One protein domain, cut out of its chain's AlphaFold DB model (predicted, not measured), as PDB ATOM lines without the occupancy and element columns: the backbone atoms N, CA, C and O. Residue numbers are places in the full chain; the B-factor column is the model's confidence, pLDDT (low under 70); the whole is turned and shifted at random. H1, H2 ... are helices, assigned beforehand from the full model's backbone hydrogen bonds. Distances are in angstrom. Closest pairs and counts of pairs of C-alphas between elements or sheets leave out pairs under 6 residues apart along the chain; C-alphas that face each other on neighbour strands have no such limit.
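AT A GLANCE: This is residues 29 to 147 of the 531 residues of an uncharacterized protein of Periconia macrospinosa (UniProt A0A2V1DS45). Six short helices pack mostly crosswise, with H2 and H3 nearest the middle and H5, the longest, along one side, where it packs on H2, H3 and H4; H1 packs on H4, and H6 on H3. Long stretches without named elements, residues 29 to 50 and 128 to 147, lie outside this cluster. The printed part has 119 residues, under half in its six named helices, H1 to H6 in chain order; it is all helix and compact, with radius of gyration of the C-alphas 14.2 A and spans 43 by 29 by 25 A.

IN THESE COORDINATES: Find C-alpha 99 at (133.338, 171.491, 130.569); H5 runs 17.3 A to residue 110. Look for H4 at residues 78 to 88, 15.1 A, H3 at 65 to 73, H2 at 59 to 63, H1 at 51 to 57, and H6 at 123 to 127, ending at (119.838, 159.333, 116.275).

HOW THE PARTS SIT: H5 touches H2, closest C-alphas Lys 63 and Ser 109, 4.8 A. With residues 99 to 103 alone it touches H4 at a steep tilt of 65 degrees, closest C-alphas Ser 79 and Ser 99, 5.1 A. H1 and H6 are apart. Every O i to N i+4 pair is within hydrogen-bond range in H1, H3, H4 and H6; H5 has 7 of 8, H2 0 of 1 but 2 of 2 O i to N i+3.

THE WHOLE: The farthest C-alphas, Glu 93 and Asp 129, are 42.8 A apart. The printed part has no cut; the H5 to H6 link is long. Find pLDDT under 70 at residues 29 to 30 and 131 to 147.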
ATOM      1  N   VAL A  29     149.793 166.221 125.269       55.16
ATOM      2  CA  VAL A  29     148.332 166.300 125.315       55.16
ATOM      3  C   VAL A  29     147.980 165.966 126.749       55.16
ATOM      4  O   VAL A  29     147.984 164.802 127.141       55.16
ATOM      5  N   THR A  30     147.820 167.022 127.539       59.81
ATOM      6  CA  THR A  30     147.763 166.984 128.988       59.81
ATOM      7  C   THR A  30     146.639 166.045 129.347       59.81
ATOM      8  O   THR A  30     145.515 166.201 128.857       59.81
ATOM      9  N   ASN A  31     146.973 165.029 130.133       81.00
ATOM     10  CA  ASN A  31     146.010 164.124 130.711       81.00
ATOM     11  C   ASN A  31     145.055 164.963 131.568       81.00
ATOM     12  O   ASN A  31     145.350 165.275 132.713       81.00
ATOM     13  N   ALA A  32     143.935 165.389 130.979       85.88
ATOM     14  CA  ALA A  32     143.005 166.328 131.604       85.88
ATOM     15  C   ALA A  32     142.363 165.771 132.888       85.88
ATOM     16  O   ALA A  32     141.664 166.504 133.573       85.88
ATOM     17  N   PHE A  33     142.584 164.490 133.192       89.50
ATOM     18  CA  PHE A  33     142.031 163.779 134.338       89.50
ATOM     19  C   PHE A  33     143.050 163.492 135.453       89.50
ATOM     20  O   PHE A  33     142.720 162.770 136.395       89.50
ATOM     21  N   GLY A  34     144.267 164.035 135.339       88.31
ATOM     22  CA  GLY A  34     145.366 163.773 136.269       88.31
ATOM     23  C   GLY A  34     146.037 162.417 136.042       88.31
ATOM     24  O   GLY A  34     145.497 161.547 135.349       88.31
ATOM     25  N   ASP A  35     147.229 162.247 136.608       86.44
ATOM     26  CA  ASP A  35     148.096 161.081 136.379       86.44
ATOM     27  C   ASP A  35     147.484 159.758 136.863       86.44
ATOM     28  O   ASP A  35     147.712 158.721 136.244       86.44
ATOM     29  N   ASP A  36     146.581 159.812 137.845       85.81
ATOM     30  CA  ASP A  36     145.835 158.652 138.357       85.81
ATOM     31  C   ASP A  36     144.700 158.193 137.423       85.81
ATOM     32  O   ASP A  36     143.873 157.342 137.758       85.81
ATOM     33  N   CYS A  37     144.575 158.785 136.232       88.06
ATOM     34  CA  CYS A  37     143.577 158.352 135.265       88.06
ATOM     35  C   CYS A  37     144.036 157.106 134.508       88.06
ATOM     36  O   CYS A  37     145.099 157.131 133.883       88.06
ATOM     37  N   PRO A  38     143.202 156.051 134.430       88.81
ATOM     38  CA  PRO A  38     143.548 154.883 133.640       88.81
ATOM     39  C   PRO A  38     143.818 155.218 132.170       88.81
ATOM     40  O   PRO A  38     143.232 156.164 131.632       88.81
ATOM     41  N   PRO A  39     144.659 154.429 131.483       87.50
ATOM     42  CA  PRO A  39     145.037 154.714 130.109       87.50
ATOM     43  C   PRO A  39     143.825 154.683 129.171       87.50
ATOM     44  O   PRO A  39     142.920 153.861 129.301       87.50
ATOM     45  N   LYS A  40     143.854 155.542 128.148       83.12
ATOM     46  CA  LYS A  40     142.779 155.680 127.145       83.12
ATOM     47  C   LYS A  40     142.429 154.396 126.375       83.12
ATOM     48  O   LYS A  40     141.339 154.313 125.828       83.12
ATOM     49  N   ASN A  41     143.353 153.437 126.297       84.12
ATOM     50  CA  ASN A  41     143.218 152.214 125.499       84.12
ATOM     51  C   ASN A  41     142.753 151.014 126.338       84.12
ATOM     52  O   ASN A  41     142.973 149.868 125.952       84.12
ATOM     53  N   LEU A  42     142.185 151.263 127.513       87.00
ATOM     54  CA  LEU A  42     141.707 150.196 128.371       87.00
ATOM     55  C   LEU A  42     140.382 149.635 127.817       87.00
ATOM     56  O   LEU A  42     139.470 150.434 127.575       87.00
ATOM     57  N   PRO A  43     140.272 148.310 127.582       85.88
ATOM     58  CA  PRO A  43     139.060 147.705 127.031       85.88
ATOM     59  C   PRO A  43     137.850 147.911 127.947       85.88
ATOM     60  O   PRO A  43     137.999 148.057 129.161       85.88
ATOM     61  N   PHE A  44     136.650 147.892 127.362       82.44
ATOM     62  CA  PHE A  44     135.408 147.852 128.133       82.44
ATOM     63  C   PHE A  44     135.395 146.610 129.032       82.44
ATOM     64  O   PHE A  44     135.731 145.513 128.585       82.44
ATOM     65  N   SER A  45     135.054 146.784 130.309       84.38
ATOM     66  CA  SER A  45     134.818 145.661 131.216       84.38
ATOM     67  C   SER A  45     133.532 144.938 130.825       84.38
ATOM     68  O   SER A  45     132.575 145.580 130.400       84.38
ATOM     69  N   ASN A  46     133.476 143.624 131.041       82.19
ATOM     70  CA  ASN A  46     132.291 142.794 130.775       82.19
ATOM     71  C   ASN A  46     131.186 142.961 131.842       82.19
ATOM     72  O   ASN A  46     130.593 141.978 132.272       82.19
ATOM     73  N   GLY A  47     130.939 144.182 132.314       82.50
ATOM     74  CA  GLY A  47     129.999 144.458 133.400       82.50
ATOM     75  C   GLY A  47     129.159 145.700 133.139       82.50
ATOM     76  O   GLY A  47     129.559 146.582 132.376       82.50
ATOM     77  N   ASN A  48     128.008 145.761 133.804       83.12
ATOM     78  CA  ASN A  48     127.136 146.927 133.791       83.12
ATOM     79  C   ASN A  48     127.821 148.047 134.580       83.12
ATOM     80  O   ASN A  48     127.966 147.946 135.794       83.12
ATOM     81  N   LEU A  49     128.273 149.086 133.879       88.50
ATOM     82  CA  LEU A  49     128.824 150.289 134.492       88.50
ATOM     83  C   LEU A  49     127.834 151.431 134.338       88.50
ATOM     84  O   LEU A  49     127.364 151.712 133.237       88.50
ATOM     85  N   THR A  50     127.577 152.137 135.426       91.19
ATOM     86  CA  THR A  50     126.771 153.351 135.421       91.19
ATOM     87  C   THR A  50     127.504 154.501 134.729       91.19
ATOM     88  O   THR A  50     128.736 154.549 134.647       91.19
ATOM     89  N   ALA A  51     126.754 155.508 134.271       91.94
ATOM     90  CA  ALA A  51     127.349 156.727 133.720       91.94
ATOM     91  C   ALA A  51     128.269 157.434 134.735       91.94
ATOM     92  O   ALA A  51     129.288 158.003 134.344       91.94
ATOM     93  N   ALA A  52     127.937 157.379 136.030       93.38
ATOM     94  CA  ALA A  52     128.760 157.941 137.097       93.38
ATOM     95  C   ALA A  52     130.088 157.191 137.248       93.38
ATOM     96  O   ALA A  52     131.134 157.832 137.272       93.38
ATOM     97  N   GLU A  53     130.070 155.858 137.252       93.50
ATOM     98  CA  GLU A  53     131.285 155.038 137.334       93.50
ATOM     99  C   GLU A  53     132.176 155.204 136.103       93.50
ATOM    100  O   GLU A  53     133.395 155.322 136.229       93.50
ATOM    101  N   ILE A  54     131.585 155.280 134.905       95.19
ATOM    102  CA  ILE A  54     132.341 155.568 133.680       95.19
ATOM    103  C   ILE A  54     133.041 156.924 133.801       95.19
ATOM    104  O   ILE A  54     134.222 157.036 133.474       95.19
ATOM    105  N   LEU A  55     132.344 157.953 134.290       95.12
ATOM    106  CA  LEU A  55     132.913 159.291 134.459       95.12
ATOM    107  C   LEU A  55     133.945 159.374 135.593       95.12
ATOM    108  O   LEU A  55     134.931 160.090 135.450       95.12
ATOM    109  N   ALA A  56     133.764 158.642 136.688       93.00
ATOM    110  CA  ALA A  56     134.695 158.646 137.813       93.00
ATOM    111  C   ALA A  56     135.970 157.850 137.486       93.00
ATOM    112  O   ALA A  56     137.092 158.370 137.540       93.00
ATOM    113  N   TYR A  57     135.794 156.594 137.070       93.31
ATOM    114  CA  TYR A  57     136.880 155.625 136.940       93.31
ATOM    115  C   TYR A  57     137.485 155.571 135.538       93.31
ATOM    116  O   TYR A  57     138.679 155.302 135.399       93.31
ATOM    117  N   ARG A  58     136.707 155.821 134.476       94.69
ATOM    118  CA  ARG A  58     137.149 155.664 133.074       94.69
ATOM    119  C   ARG A  58     136.846 156.892 132.199       94.69
ATOM    120  O   ARG A  58     136.373 156.734 131.073       94.69
ATOM    121  N   PRO A  59     137.175 158.127 132.613       94.31
ATOM    122  CA  PRO A  59     136.706 159.315 131.901       94.31
ATOM    123  C   PRO A  59     137.295 159.480 130.485       94.31
ATOM    124  O   PRO A  59     136.699 160.146 129.637       94.31
ATOM    125  N   HIS A  60     138.413 158.813 130.152       94.00
ATOM    126  CA  HIS A  60     138.915 158.747 128.766       94.00
ATOM    127  C   HIS A  60     137.984 157.992 127.808       94.00
ATOM    128  O   HIS A  60     138.111 158.177 126.596       94.00
ATOM    129  N   TRP A  61     137.025 157.204 128.304       94.81
ATOM    130  CA  TRP A  61     135.988 156.585 127.477       94.81
ATOM    131  C   TRP A  61     135.039 157.603 126.840       94.81
ATOM    132  O   TRP A  61     134.375 157.271 125.865       94.81
ATOM    133  N   LEU A  62     135.061 158.873 127.262       94.19
ATOM    134  CA  LEU A  62     134.421 159.973 126.529       94.19
ATOM    135  C   LEU A  62     135.032 160.230 125.137       94.19
ATOM    136  O   LEU A  62     134.513 161.042 124.377       94.19
ATOM    137  N   LYS A  63     136.128 159.549 124.782       92.50
ATOM    138  CA  LYS A  63     136.668 159.497 123.413       92.50
ATOM    139  C   LYS A  63     136.062 158.362 122.578       92.50
ATOM    140  O   LYS A  63     136.309 158.314 121.377       92.50
ATOM    141  N   SER A  64     135.290 157.462 123.187       91.94
ATOM    142  CA  SER A  64     134.533 156.431 122.479       91.94
ATOM    143  C   SER A  64     133.252 157.023 121.901       91.94
ATOM    144  O   SER A  64     132.495 157.706 122.593       91.94
ATOM    145  N   VAL A  65     133.000 156.743 120.623       91.38
ATOM    146  CA  VAL A  65     131.780 157.174 119.931       91.38
ATOM    147  C   VAL A  65     130.532 156.565 120.573       91.38
ATOM    148  O   VAL A  65     129.517 157.245 120.688       91.38
ATOM    149  N   ASP A  66     130.617 155.327 121.061       90.50
ATOM    150  CA  ASP A  66     129.475 154.612 121.635       90.50
ATOM    151  C   ASP A  66     129.057 155.199 122.984       90.50
ATOM    152  O   ASP A  66     127.874 155.445 123.215       90.50
ATOM    153  N   VAL A  67     130.033 155.515 123.840       92.75
ATOM    154  CA  VAL A  67     129.783 156.140 125.148       92.75
ATOM    155  C   VAL A  67     129.200 157.538 124.969       92.75
ATOM    156  O   VAL A  67     128.180 157.861 125.571       92.75
ATOM    157  N   VAL A  68     129.796 158.352 124.088       93.56
ATOM    158  CA  VAL A  68     129.297 159.705 123.795       93.56
ATOM    159  C   VAL A  68     127.881 159.658 123.228       93.56
ATOM    160  O   VAL A  68     127.035 160.442 123.651       93.56
ATOM    161  N   ASN A  69     127.599 158.727 122.313       91.31
ATOM    162  CA  ASN A  69     126.267 158.588 121.732       91.31
ATOM    163  C   ASN A  69     125.212 158.233 122.779       91.31
ATOM    164  O   ASN A  69     124.133 158.824 122.760       91.31
ATOM    165  N   ARG A  70     125.512 157.309 123.699       89.62
ATOM    166  CA  ARG A  70     124.584 156.952 124.783       89.62
ATOM    167  C   ARG A  70     124.344 158.117 125.724       89.62
ATOM    168  O   ARG A  70     123.201 158.459 125.996       89.62
ATOM    169  N   PHE A  71     125.418 158.781 126.141       94.19
ATOM    170  CA  PHE A  71     125.338 159.927 127.039       94.19
ATOM    171  C   PHE A  71     124.452 161.023 126.439       94.19
ATOM    172  O   PHE A  71     123.536 161.501 127.103       94.19
ATOM    173  N   LEU A  72     124.672 161.377 125.171       92.56
ATOM    174  CA  LEU A  72     123.881 162.404 124.492       92.56
ATOM    175  C   LEU A  72     122.429 161.986 124.246       92.56
ATOM    176  O   LEU A  72     121.533 162.814 124.422       92.56
ATOM    177  N   THR A  73     122.179 160.719 123.891       90.25
ATOM    178  CA  THR A  73     120.806 160.214 123.702       90.25
ATOM    179  C   THR A  73     120.005 160.318 124.999       90.25
ATOM    180  O   THR A  73     118.857 160.758 124.974       90.25
ATOM    181  N   ASN A  74     120.644 160.034 126.136       88.88
ATOM    182  CA  ASN A  74     119.996 160.055 127.449       88.88
ATOM    183  C   ASN A  74     119.986 161.460 128.081       88.88
ATOM    184  O   ASN A  74     119.599 161.629 129.234       88.88
ATOM    185  N   GLY A  75     120.383 162.497 127.332       91.31
ATOM    186  CA  GLY A  75     120.287 163.899 127.751       91.31
ATOM    187  C   GLY A  75     121.471 164.425 128.566       91.31
ATOM    188  O   GLY A  75     121.391 165.532 129.105       91.31
ATOM    189  N   ALA A  76     122.583 163.691 128.643       93.75
ATOM    190  CA  ALA A  76     123.792 164.200 129.275       93.75
ATOM    191  C   ALA A  76     124.369 165.369 128.463       93.75
ATOM    192  O   ALA A  76     124.528 165.303 127.245       93.75
ATOM    193  N   THR A  77     124.744 166.443 129.155       94.19
ATOM    194  CA  THR A  77     125.502 167.557 128.571       94.19
ATOM    195  C   THR A  77     126.932 167.537 129.103       94.19
ATOM    196  O   THR A  77     127.181 167.046 130.201       94.19
ATOM    197  N   TYR A  78     127.890 168.131 128.387       93.88
ATOM    198  CA  TYR A  78     129.286 168.220 128.863       93.88
ATOM    199  C   TYR A  78     129.430 169.001 130.161       93.88
ATOM    200  O   TYR A  78     130.380 168.773 130.907       93.88
ATOM    201  N   SER A  79     128.502 169.925 130.425       95.38
ATOM    202  CA  SER A  79     128.434 170.607 131.712       95.38
ATOM    203  C   SER A  79     128.114 169.611 132.817       95.38
ATOM    204  O   SER A  79     128.852 169.543 133.790       95.38
ATOM    205  N   ILE A  80     127.079 168.789 132.624       95.25
ATOM    206  CA  ILE A  80     126.682 167.764 133.593       95.25
ATOM    207  C   ILE A  80     127.792 166.726 133.767       95.25
ATOM    208  O   ILE A  80     128.142 166.402 134.896       95.25
ATOM    209  N   SER A  81     128.395 166.248 132.676       96.06
ATOM    210  CA  SER A  81     129.501 165.294 132.759       96.06
ATOM    211  C   SER A  81     130.705 165.876 133.501       96.06
ATOM    212  O   SER A  81     131.272 165.188 134.336       96.06
ATOM    213  N   ALA A  82     131.078 167.139 133.263       96.06
ATOM    214  CA  ALA A  82     132.158 167.786 134.009       96.06
ATOM    215  C   ALA A  82     131.830 167.923 135.501       96.06
ATOM    216  O   ALA A  82     132.676 167.617 136.335       96.06
ATOM    217  N   THR A  83     130.599 168.320 135.840       95.88
ATOM    218  CA  THR A  83     130.132 168.370 137.232       95.88
ATOM    219  C   THR A  83     130.205 166.998 137.893       95.88
ATOM    220  O   THR A  83     130.716 166.897 138.997       95.88
ATOM    221  N   MET A  84     129.765 165.936 137.214       95.25
ATOM    222  CA  MET A  84     129.850 164.573 137.744       95.25
ATOM    223  C   MET A  84     131.292 164.111 137.942       95.25
ATOM    224  O   MET A  84     131.587 163.503 138.961       95.25
ATOM    225  N   ILE A  85     132.190 164.398 136.997       95.31
ATOM    226  CA  ILE A  85     133.606 164.053 137.160       95.31
ATOM    227  C   ILE A  85     134.175 164.781 138.383       95.31
ATOM    228  O   ILE A  85     134.835 164.149 139.189       95.31
ATOM    229  N   ASN A  86     133.886 166.072 138.554       94.88
ATOM    230  CA  ASN A  86     134.364 166.840 139.711       94.88
ATOM    231  C   ASN A  86     133.775 166.377 141.044       94.88
ATOM    232  O   ASN A  86     134.411 166.565 142.070       94.88
ATOM    233  N   GLU A  87     132.569 165.815 141.027       94.75
ATOM    234  CA  GLU A  87     131.909 165.291 142.223       94.75
ATOM    235  C   GLU A  87     132.474 163.926 142.638       94.75
ATOM    236  O   GLU A  87     132.630 163.652 143.821       94.75
ATOM    237  N   PHE A  88     132.753 163.053 141.667       93.69
ATOM    238  CA  PHE A  88     133.100 161.652 141.930       93.69
ATOM    239  C   PHE A  88     134.592 161.338 141.800       93.69
ATOM    240  O   PHE A  88     134.985 160.182 141.958       93.69
ATOM    241  N   ARG A  89     135.426 162.322 141.457       91.50
ATOM    242  CA  ARG A  89     136.858 162.126 141.237       91.50
ATOM    243  C   ARG A  89     137.659 163.236 141.899       91.50
ATOM    244  O   ARG A  89     137.493 164.408 141.565       91.50
ATOM    245  N   ASP A  90     138.606 162.830 142.735       89.88
ATOM    246  CA  ASP A  90     139.604 163.733 143.293       89.88
ATOM    247  C   ASP A  90     140.700 164.022 142.264       89.88
ATOM    248  O   ASP A  90     141.246 163.125 141.615       89.88
ATOM    249  N   PHE A  91     141.018 165.302 142.101       88.06
ATOM    250  CA  PHE A  91     142.122 165.763 141.269       88.06
ATOM    251  C   PHE A  91     143.277 166.177 142.178       88.06
ATOM    252  O   PHE A  91     143.089 167.012 143.060       88.06
ATOM    253  N   SER A  92     144.478 165.653 141.926       80.38
ATOM    254  CA  SER A  92     145.686 165.939 142.720       80.38
ATOM    255  C   SER A  92     146.021 167.434 142.831       80.38
ATOM    256  O   SER A  92     146.611 167.867 143.814       80.38
ATOM    257  N   GLU A  93     145.607 168.243 141.852       80.38
ATOM    258  CA  GLU A  93     145.855 169.689 141.818       80.38
ATOM    259  C   GLU A  93     144.691 170.535 142.368       80.38
ATOM    260  O   GLU A  93     144.735 171.764 142.296       80.38
ATOM    261  N   GLY A  94     143.611 169.912 142.861       84.56
ATOM    262  CA  GLY A  94     142.412 170.608 143.352       84.56
ATOM    263  C   GLY A  94     141.670 171.439 142.292       84.56
ATOM    264  O   GLY A  94     140.709 172.144 142.603       84.56
ATOM    265  N   GLN A  95     142.100 171.389 141.028       86.94
ATOM    266  CA  GLN A  95     141.469 172.122 139.940       86.94
ATOM    267  C   GLN A  95     140.263 171.350 139.414       86.94
ATOM    268  O   GLN A  95     140.402 170.311 138.774       86.94
ATOM    269  N   ALA A  96     139.073 171.915 139.619       92.69
ATOM    270  CA  ALA A  96     137.852 171.400 139.019       92.69
ATOM    271  C   ALA A  96     137.963 171.376 137.483       92.69
ATOM    272  O   ALA A  96     138.271 172.384 136.830       92.69
ATOM    273  N   LEU A  97     137.656 170.226 136.890       94.25
ATOM    274  CA  LEU A  97     137.601 170.030 135.453       94.25
ATOM    275  C   LEU A  97     136.526 170.926 134.838       94.25
ATOM    276  O   LEU A  97     135.339 170.855 135.162       94.25
ATOM    277  N   LYS A  98     136.939 171.762 133.886       95.00
ATOM    278  CA  LYS A  98     136.019 172.593 133.098       95.00
ATOM    279  C   LYS A  98     135.292 171.741 132.051       95.00
ATOM    280  O   LYS A  98     135.814 170.741 131.563       95.00
ATOM    281  N   SER A  99     134.127 172.197 131.596       95.38
ATOM    282  CA  SER A  99     133.338 171.491 130.569       95.38
ATOM    283  C   SER A  99     134.005 171.447 129.188       95.38
ATOM    284  O   SER A  99     133.731 170.549 128.397       95.38
ATOM    285  N   ASN A 100     134.900 172.392 128.878       94.62
ATOM    286  CA  ASN A 100     135.551 172.482 127.565       94.62
ATOM    287  C   ASN A 100     136.467 171.274 127.248       94.62
ATOM    288  O   ASN A 100     136.344 170.717 126.159       94.62
ATOM    289  N   PRO A 101     137.343 170.804 128.161       93.50
ATOM    290  CA  PRO A 101     138.022 169.517 128.007       93.50
ATOM    291  C   PRO A 101     137.078 168.357 127.660       93.50
ATOM    292  O   PRO A 101     137.318 167.657 126.676       93.50
ATOM    293  N   VAL A 102     135.988 168.193 128.418       94.94
ATOM    294  CA  VAL A 102     134.983 167.131 128.215       94.94
ATOM    295  C   VAL A 102     134.379 167.216 126.811       94.94
ATOM    296  O   VAL A 102     134.339 166.217 126.091       94.94
ATOM    297  N   LEU A 103     134.006 168.426 126.381       94.81
ATOM    298  CA  LEU A 103     133.518 168.693 125.030       94.81
ATOM    299  C   LEU A 103     134.543 168.288 123.960       94.81
ATOM    300  O   LEU A 103     134.190 167.587 123.017       94.81
ATOM    301  N   LYS A 104     135.814 168.682 124.106       93.12
ATOM    302  CA  LYS A 104     136.869 168.354 123.132       93.12
ATOM    303  C   LYS A 104     137.108 166.850 123.003       93.12
ATOM    304  O   LYS A 104     137.382 166.371 121.905       93.12
ATOM    305  N   MET A 105     136.992 166.095 124.094       92.12
ATOM    306  CA  MET A 105     137.122 164.634 124.054       92.12
ATOM    307  C   MET A 105     135.962 163.982 123.311       92.12
ATOM    308  O   MET A 105     136.201 163.152 122.433       92.12
ATOM    309  N   ALA A 106     134.740 164.434 123.584       92.19
ATOM    310  CA  ALA A 106     133.563 163.966 122.869       92.19
ATOM    311  C   ALA A 106     133.564 164.378 121.390       92.19
ATOM    312  O   ALA A 106     133.120 163.625 120.534       92.19
ATOM    313  N   GLN A 107     134.108 165.547 121.051       91.75
ATOM    314  CA  GLN A 107     134.307 165.949 119.655       91.75
ATOM    315  C   GLN A 107     135.367 165.094 118.958       91.75
ATOM    316  O   GLN A 107     135.222 164.792 117.778       91.75
ATOM    317  N   GLY A 108     136.413 164.673 119.676       88.81
ATOM    318  CA  GLY A 108     137.439 163.779 119.141       88.81
ATOM    319  C   GLY A 108     136.874 162.431 118.684       88.81
ATOM    320  O   GLY A 108     137.317 161.905 117.664       88.81
ATOM    321  N   SER A 109     135.851 161.908 119.372       84.50
ATOM    322  CA  SER A 109     135.208 160.636 119.006       84.50
ATOM    323  C   SER A 109     134.458 160.705 117.670       84.50
ATOM    324  O   SER A 109     134.360 159.705 116.959       84.50
ATOM    325  N   ARG A 110     134.011 161.902 117.260       81.62
ATOM    326  CA  ARG A 110     133.365 162.142 115.959       81.62
ATOM    327  C   ARG A 110     134.261 161.753 114.789       81.62
ATOM    328  O   ARG A 110     133.760 161.229 113.800       81.62
ATOM    329  N   GLY A 111     135.571 161.991 114.893       78.00
ATOM    330  CA  GLY A 111     136.522 161.656 113.829       78.00
ATOM    331  C   GLY A 111     136.552 160.160 113.498       78.00
ATOM    332  O   GLY A 111     136.819 159.794 112.357       78.00
ATOM    333  N   ALA A 112     136.219 159.313 114.477       74.50
ATOM    334  CA  ALA A 112     136.147 157.864 114.329       74.50
ATOM    335  C   ALA A 112     134.759 157.356 113.894       74.50
ATOM    336  O   ALA A 112     134.614 156.187 113.545       74.50
ATOM    337  N   ALA A 113     133.728 158.205 113.908       75.88
ATOM    338  CA  ALA A 113     132.375 157.796 113.558       75.88
ATOM    339  C   ALA A 113     132.202 157.667 112.036       75.88
ATOM    340  O   ALA A 113     132.574 158.557 111.270       75.88
ATOM    341  N   VAL A 114     131.530 156.595 111.601       72.44
ATOM    342  CA  VAL A 114     131.207 156.332 110.183       72.44
ATOM    343  C   VAL A 114     130.392 157.478 109.559       72.44
ATOM    344  O   VAL A 114     130.559 157.812 108.387       72.44
ATOM    345  N   ASN A 115     129.568 158.158 110.361       71.19
ATOM    346  CA  ASN A 115     128.734 159.273 109.923       71.19
ATOM    347  C   ASN A 115     129.373 160.626 110.263       71.19
ATOM    348  O   ASN A 115     129.045 161.242 111.269       71.19
ATOM    349  N   LYS A 116     130.225 161.167 109.386       76.88
ATOM    350  CA  LYS A 116     130.882 162.479 109.603       76.88
ATOM    351  C   LYS A 116     129.923 163.685 109.712       76.88
ATOM    352  O   LYS A 116     130.363 164.785 110.061       76.88
ATOM    353  N   LYS A 117     128.632 163.491 109.403       84.94
ATOM    354  CA  LYS A 117     127.596 164.536 109.362       84.94
ATOM    355  C   LYS A 117     126.988 164.882 110.723       84.94
ATOM    356  O   LYS A 117     126.432 165.968 110.841       84.94
ATOM    357  N   TRP A 118     127.115 164.018 111.733       85.50
ATOM    358  CA  TRP A 118     126.627 164.375 113.061       85.50
ATOM    359  C   TRP A 118     127.637 165.266 113.784       85.50
ATOM    360  O   TRP A 118     128.857 165.152 113.648       85.50
ATOM    361  N   SER A 119     127.088 166.184 114.550       86.94
ATOM    362  CA  SER A 119     127.730 167.052 115.508       86.94
ATOM    363  C   SER A 119     127.005 166.871 116.832       86.94
ATOM    364  O   SER A 119     125.899 166.347 116.920       86.94
ATOM    365  N   ILE A 120     127.630 167.350 117.881       84.38
ATOM    366  CA  ILE A 120     127.047 167.338 119.213       84.38
ATOM    367  C   ILE A 120     125.723 168.117 119.261       84.38
ATOM    368  O   ILE A 120     124.776 167.676 119.900       84.38
ATOM    369  N   GLY A 121     125.647 169.252 118.558       85.81
ATOM    370  CA  GLY A 121     124.465 170.118 118.562       85.81
ATOM    371  C   GLY A 121     123.265 169.541 117.811       85.81
ATOM    372  O   GLY A 121     122.136 169.882 118.134       85.81
ATOM    373  N   ASN A 122     123.496 168.642 116.851       88.75
ATOM    374  CA  ASN A 122     122.444 167.976 116.076       88.75
ATOM    375  C   ASN A 122     122.409 166.457 116.327       88.75
ATOM    376  O   ASN A 122     121.842 165.710 115.533       88.75
ATOM    377  N   HIS A 123     123.016 165.985 117.422       87.75
ATOM    378  CA  HIS A 123     123.100 164.558 117.741       87.75
ATOM    379  C   HIS A 123     121.709 163.920 117.786       87.75
ATOM    380  O   HIS A 123     121.463 162.931 117.100       87.75
ATOM    381  N   GLN A 124     120.761 164.565 118.470       84.31
ATOM    382  CA  GLN A 124     119.384 164.080 118.544       84.31
ATOM    383  C   GLN A 124     118.747 163.918 117.160       84.31
ATOM    384  O   GLN A 124     118.042 162.948 116.930       84.31
ATOM    385  N   GLU A 125     119.011 164.809 116.204       87.25
ATOM    386  CA  GLU A 125     118.447 164.700 114.851       87.25
ATOM    387  C   GLU A 125     118.956 163.472 114.095       87.25
ATOM    388  O   GLU A 125     118.203 162.858 113.349       87.25
ATOM    389  N   HIS A 126     120.212 163.088 114.318       83.25
ATOM    390  CA  HIS A 126     120.830 161.951 113.638       83.25
ATOM    391  C   HIS A 126     120.505 160.592 114.262       83.25
ATOM    392  O   HIS A 126     120.685 159.572 113.596       83.25
ATOM    393  N   PHE A 127     120.066 160.568 115.521       80.31
ATOM    394  CA  PHE A 127     119.838 159.333 116.275       80.31
ATOM    395  C   PHE A 127     118.394 159.158 116.770       80.31
ATOM    396  O   PHE A 127     118.124 158.176 117.453       80.31
ATOM    397  N   LYS A 128     117.464 160.044 116.381       77.00
ATOM    398  CA  LYS A 128     116.021 159.964 116.697       77.00
ATOM    399  C   LYS A 128     115.399 158.597 116.403       77.00
ATOM    400  O   LYS A 128     114.589 158.129 117.193       77.00
ATOM    401  N   ASP A 129     115.815 157.957 115.312       76.06
ATOM    402  CA  ASP A 129     115.211 156.706 114.839       76.06
ATOM    403  C   ASP A 129     115.959 155.450 115.317       76.06
ATOM    404  O   ASP A 129     115.574 154.328 114.983       76.06
ATOM    405  N   ARG A 130     117.051 155.599 116.084       70.81
ATOM    406  CA  ARG A 130     117.731 154.437 116.664       70.81
ATOM    407  C   ARG A 130     116.992 153.980 117.910       70.81
ATOM    408  O   ARG A 130     117.172 154.536 118.989       70.81
ATOM    409  N   VAL A 131     116.228 152.905 117.758       64.81
ATOM    410  CA  VAL A 131     115.803 152.077 118.885       64.81
ATOM    411  C   VAL A 131     117.050 151.379 119.426       64.81
ATOM    412  O   VAL A 131     117.677 150.580 118.727       64.81
ATOM    413  N   TRP A 132     117.462 151.734 120.640       62.66
ATOM    414  CA  TRP A 132     118.523 151.011 121.330       62.66
ATOM    415  C   TRP A 132     117.943 149.696 121.838       62.66
ATOM    416  O   TRP A 132     116.977 149.693 122.595       62.66
ATOM    417  N   ASP A 133     118.516 148.582 121.393       54.25
ATOM    418  CA  ASP A 133     118.159 147.263 121.897       54.25
ATOM    419  C   ASP A 133     118.648 147.130 123.343       54.25
ATOM    420  O   ASP A 133     119.843 146.953 123.589       54.25
ATOM    421  N   THR A 134     117.723 147.229 124.296       47.44
ATOM    422  CA  THR A 134     118.000 147.114 125.735       47.44
ATOM    423  C   THR A 134     118.519 145.730 126.134       47.44
ATOM    424  O   THR A 134     119.104 145.590 127.202       47.44
ATOM    425  N   THR A 135     118.379 144.716 125.271       40.31
ATOM    426  CA  THR A 135     118.783 143.327 125.547       40.31
ATOM    427  C   THR A 135     120.172 142.964 125.020       40.31
ATOM    428  O   THR A 135     120.756 141.955 125.420       40.31
ATOM    429  N   SER A 136     120.754 143.786 124.146       41.38
ATOM    430  CA  SER A 136     122.084 143.528 123.597       41.38
ATOM    431  C   SER A 136     123.167 143.946 124.593       41.38
ATOM    432  O   SER A 136     123.251 145.103 124.986       41.38
ATOM    433  N   LEU A 137     124.052 143.017 124.977       38.25
ATOM    434  CA  LEU A 137     125.189 143.257 125.888       38.25
ATOM    435  C   LEU A 137     126.200 144.276 125.336       38.25
ATOM    436  O   LEU A 137     126.852 144.989 126.092       38.25
ATOM    437  N   ASN A 138     126.258 144.425 124.008       41.06
ATOM    438  CA  ASN A 138     126.986 145.521 123.369       41.06
ATOM    439  C   ASN A 138     126.300 146.879 123.571       41.06
ATOM    440  O   ASN A 138     126.938 147.886 123.299       41.06
ATOM    441  N   THR A 139     125.054 146.914 124.053       43.81
ATOM    442  CA  THR A 139     124.144 148.064 124.236       43.81
ATOM    443  C   THR A 139     123.798 148.334 125.717       43.81
ATOM    444  O   THR A 139     123.467 149.465 126.077       43.81
ATOM    445  N   LEU A 140     124.006 147.356 126.605       37.84
ATOM    446  CA  LEU A 140     123.824 147.438 128.060       37.84
ATOM    447  C   LEU A 140     124.954 148.229 128.747       37.84
ATOM    448  O   LEU A 140     125.933 147.683 129.237       37.84
ATOM    449  N   ILE A 141     124.820 149.556 128.767       41.22
ATOM    450  CA  ILE A 141     125.460 150.429 129.782       41.22
ATOM    451  C   ILE A 141     124.381 151.159 130.616       41.22
ATOM    452  O   ILE A 141     124.697 151.922 131.520       41.22
ATOM    453  N   CYS A 142     123.087 150.944 130.347       37.81
ATOM    454  CA  CYS A 142     122.037 151.856 130.825       37.81
ATOM    455  C   CYS A 142     120.962 151.254 131.734       37.81
ATOM    456  O   CYS A 142     120.107 152.003 132.193       37.81
ATOM    457  N   GLU A 143     121.017 149.976 132.091       31.14
ATOM    458  CA  GLU A 143     120.082 149.434 133.079       31.14
ATOM    459  C   GLU A 143     120.827 149.158 134.381       31.14
ATOM    460  O   GLU A 143     121.458 148.116 134.516       31.14
ATOM    461  N   LEU A 144     120.847 150.175 135.262       28.83
ATOM    462  CA  LEU A 144     120.844 150.137 136.742       28.83
ATOM    463  C   LEU A 144     121.378 151.477 137.328       28.83
ATOM    464  O   LEU A 144     122.571 151.694 137.469       28.83
ATOM    465  N   PHE A 145     120.432 152.367 137.643       42.59
ATOM    466  CA  PHE A 145     120.324 153.310 138.779       42.59
ATOM    467  C   PHE A 145     121.388 154.369 139.169       42.59
ATOM    468  O   PHE A 145     122.596 154.170 139.217       42.59
ATOM    469  N   TRP A 146     120.845 155.533 139.563       37.19
ATOM    470  CA  TRP A 146     121.508 156.687 140.181       37.19
ATOM    471  C   TRP A 146     121.249 156.705 141.700       37.19
ATOM    472  O   TRP A 146     120.095 156.717 142.122       37.19
ATOM    473  N   PHE A 147     122.306 156.791 142.515       34.47
ATOM    474  CA  PHE A 147     122.222 156.972 143.974       34.47
ATOM    475  C   PHE A 147     121.792 158.407 144.375       34.47
ATOM    476  O   PHE A 147     122.224 159.377 143.731       34.47
TER     477      PHE A 147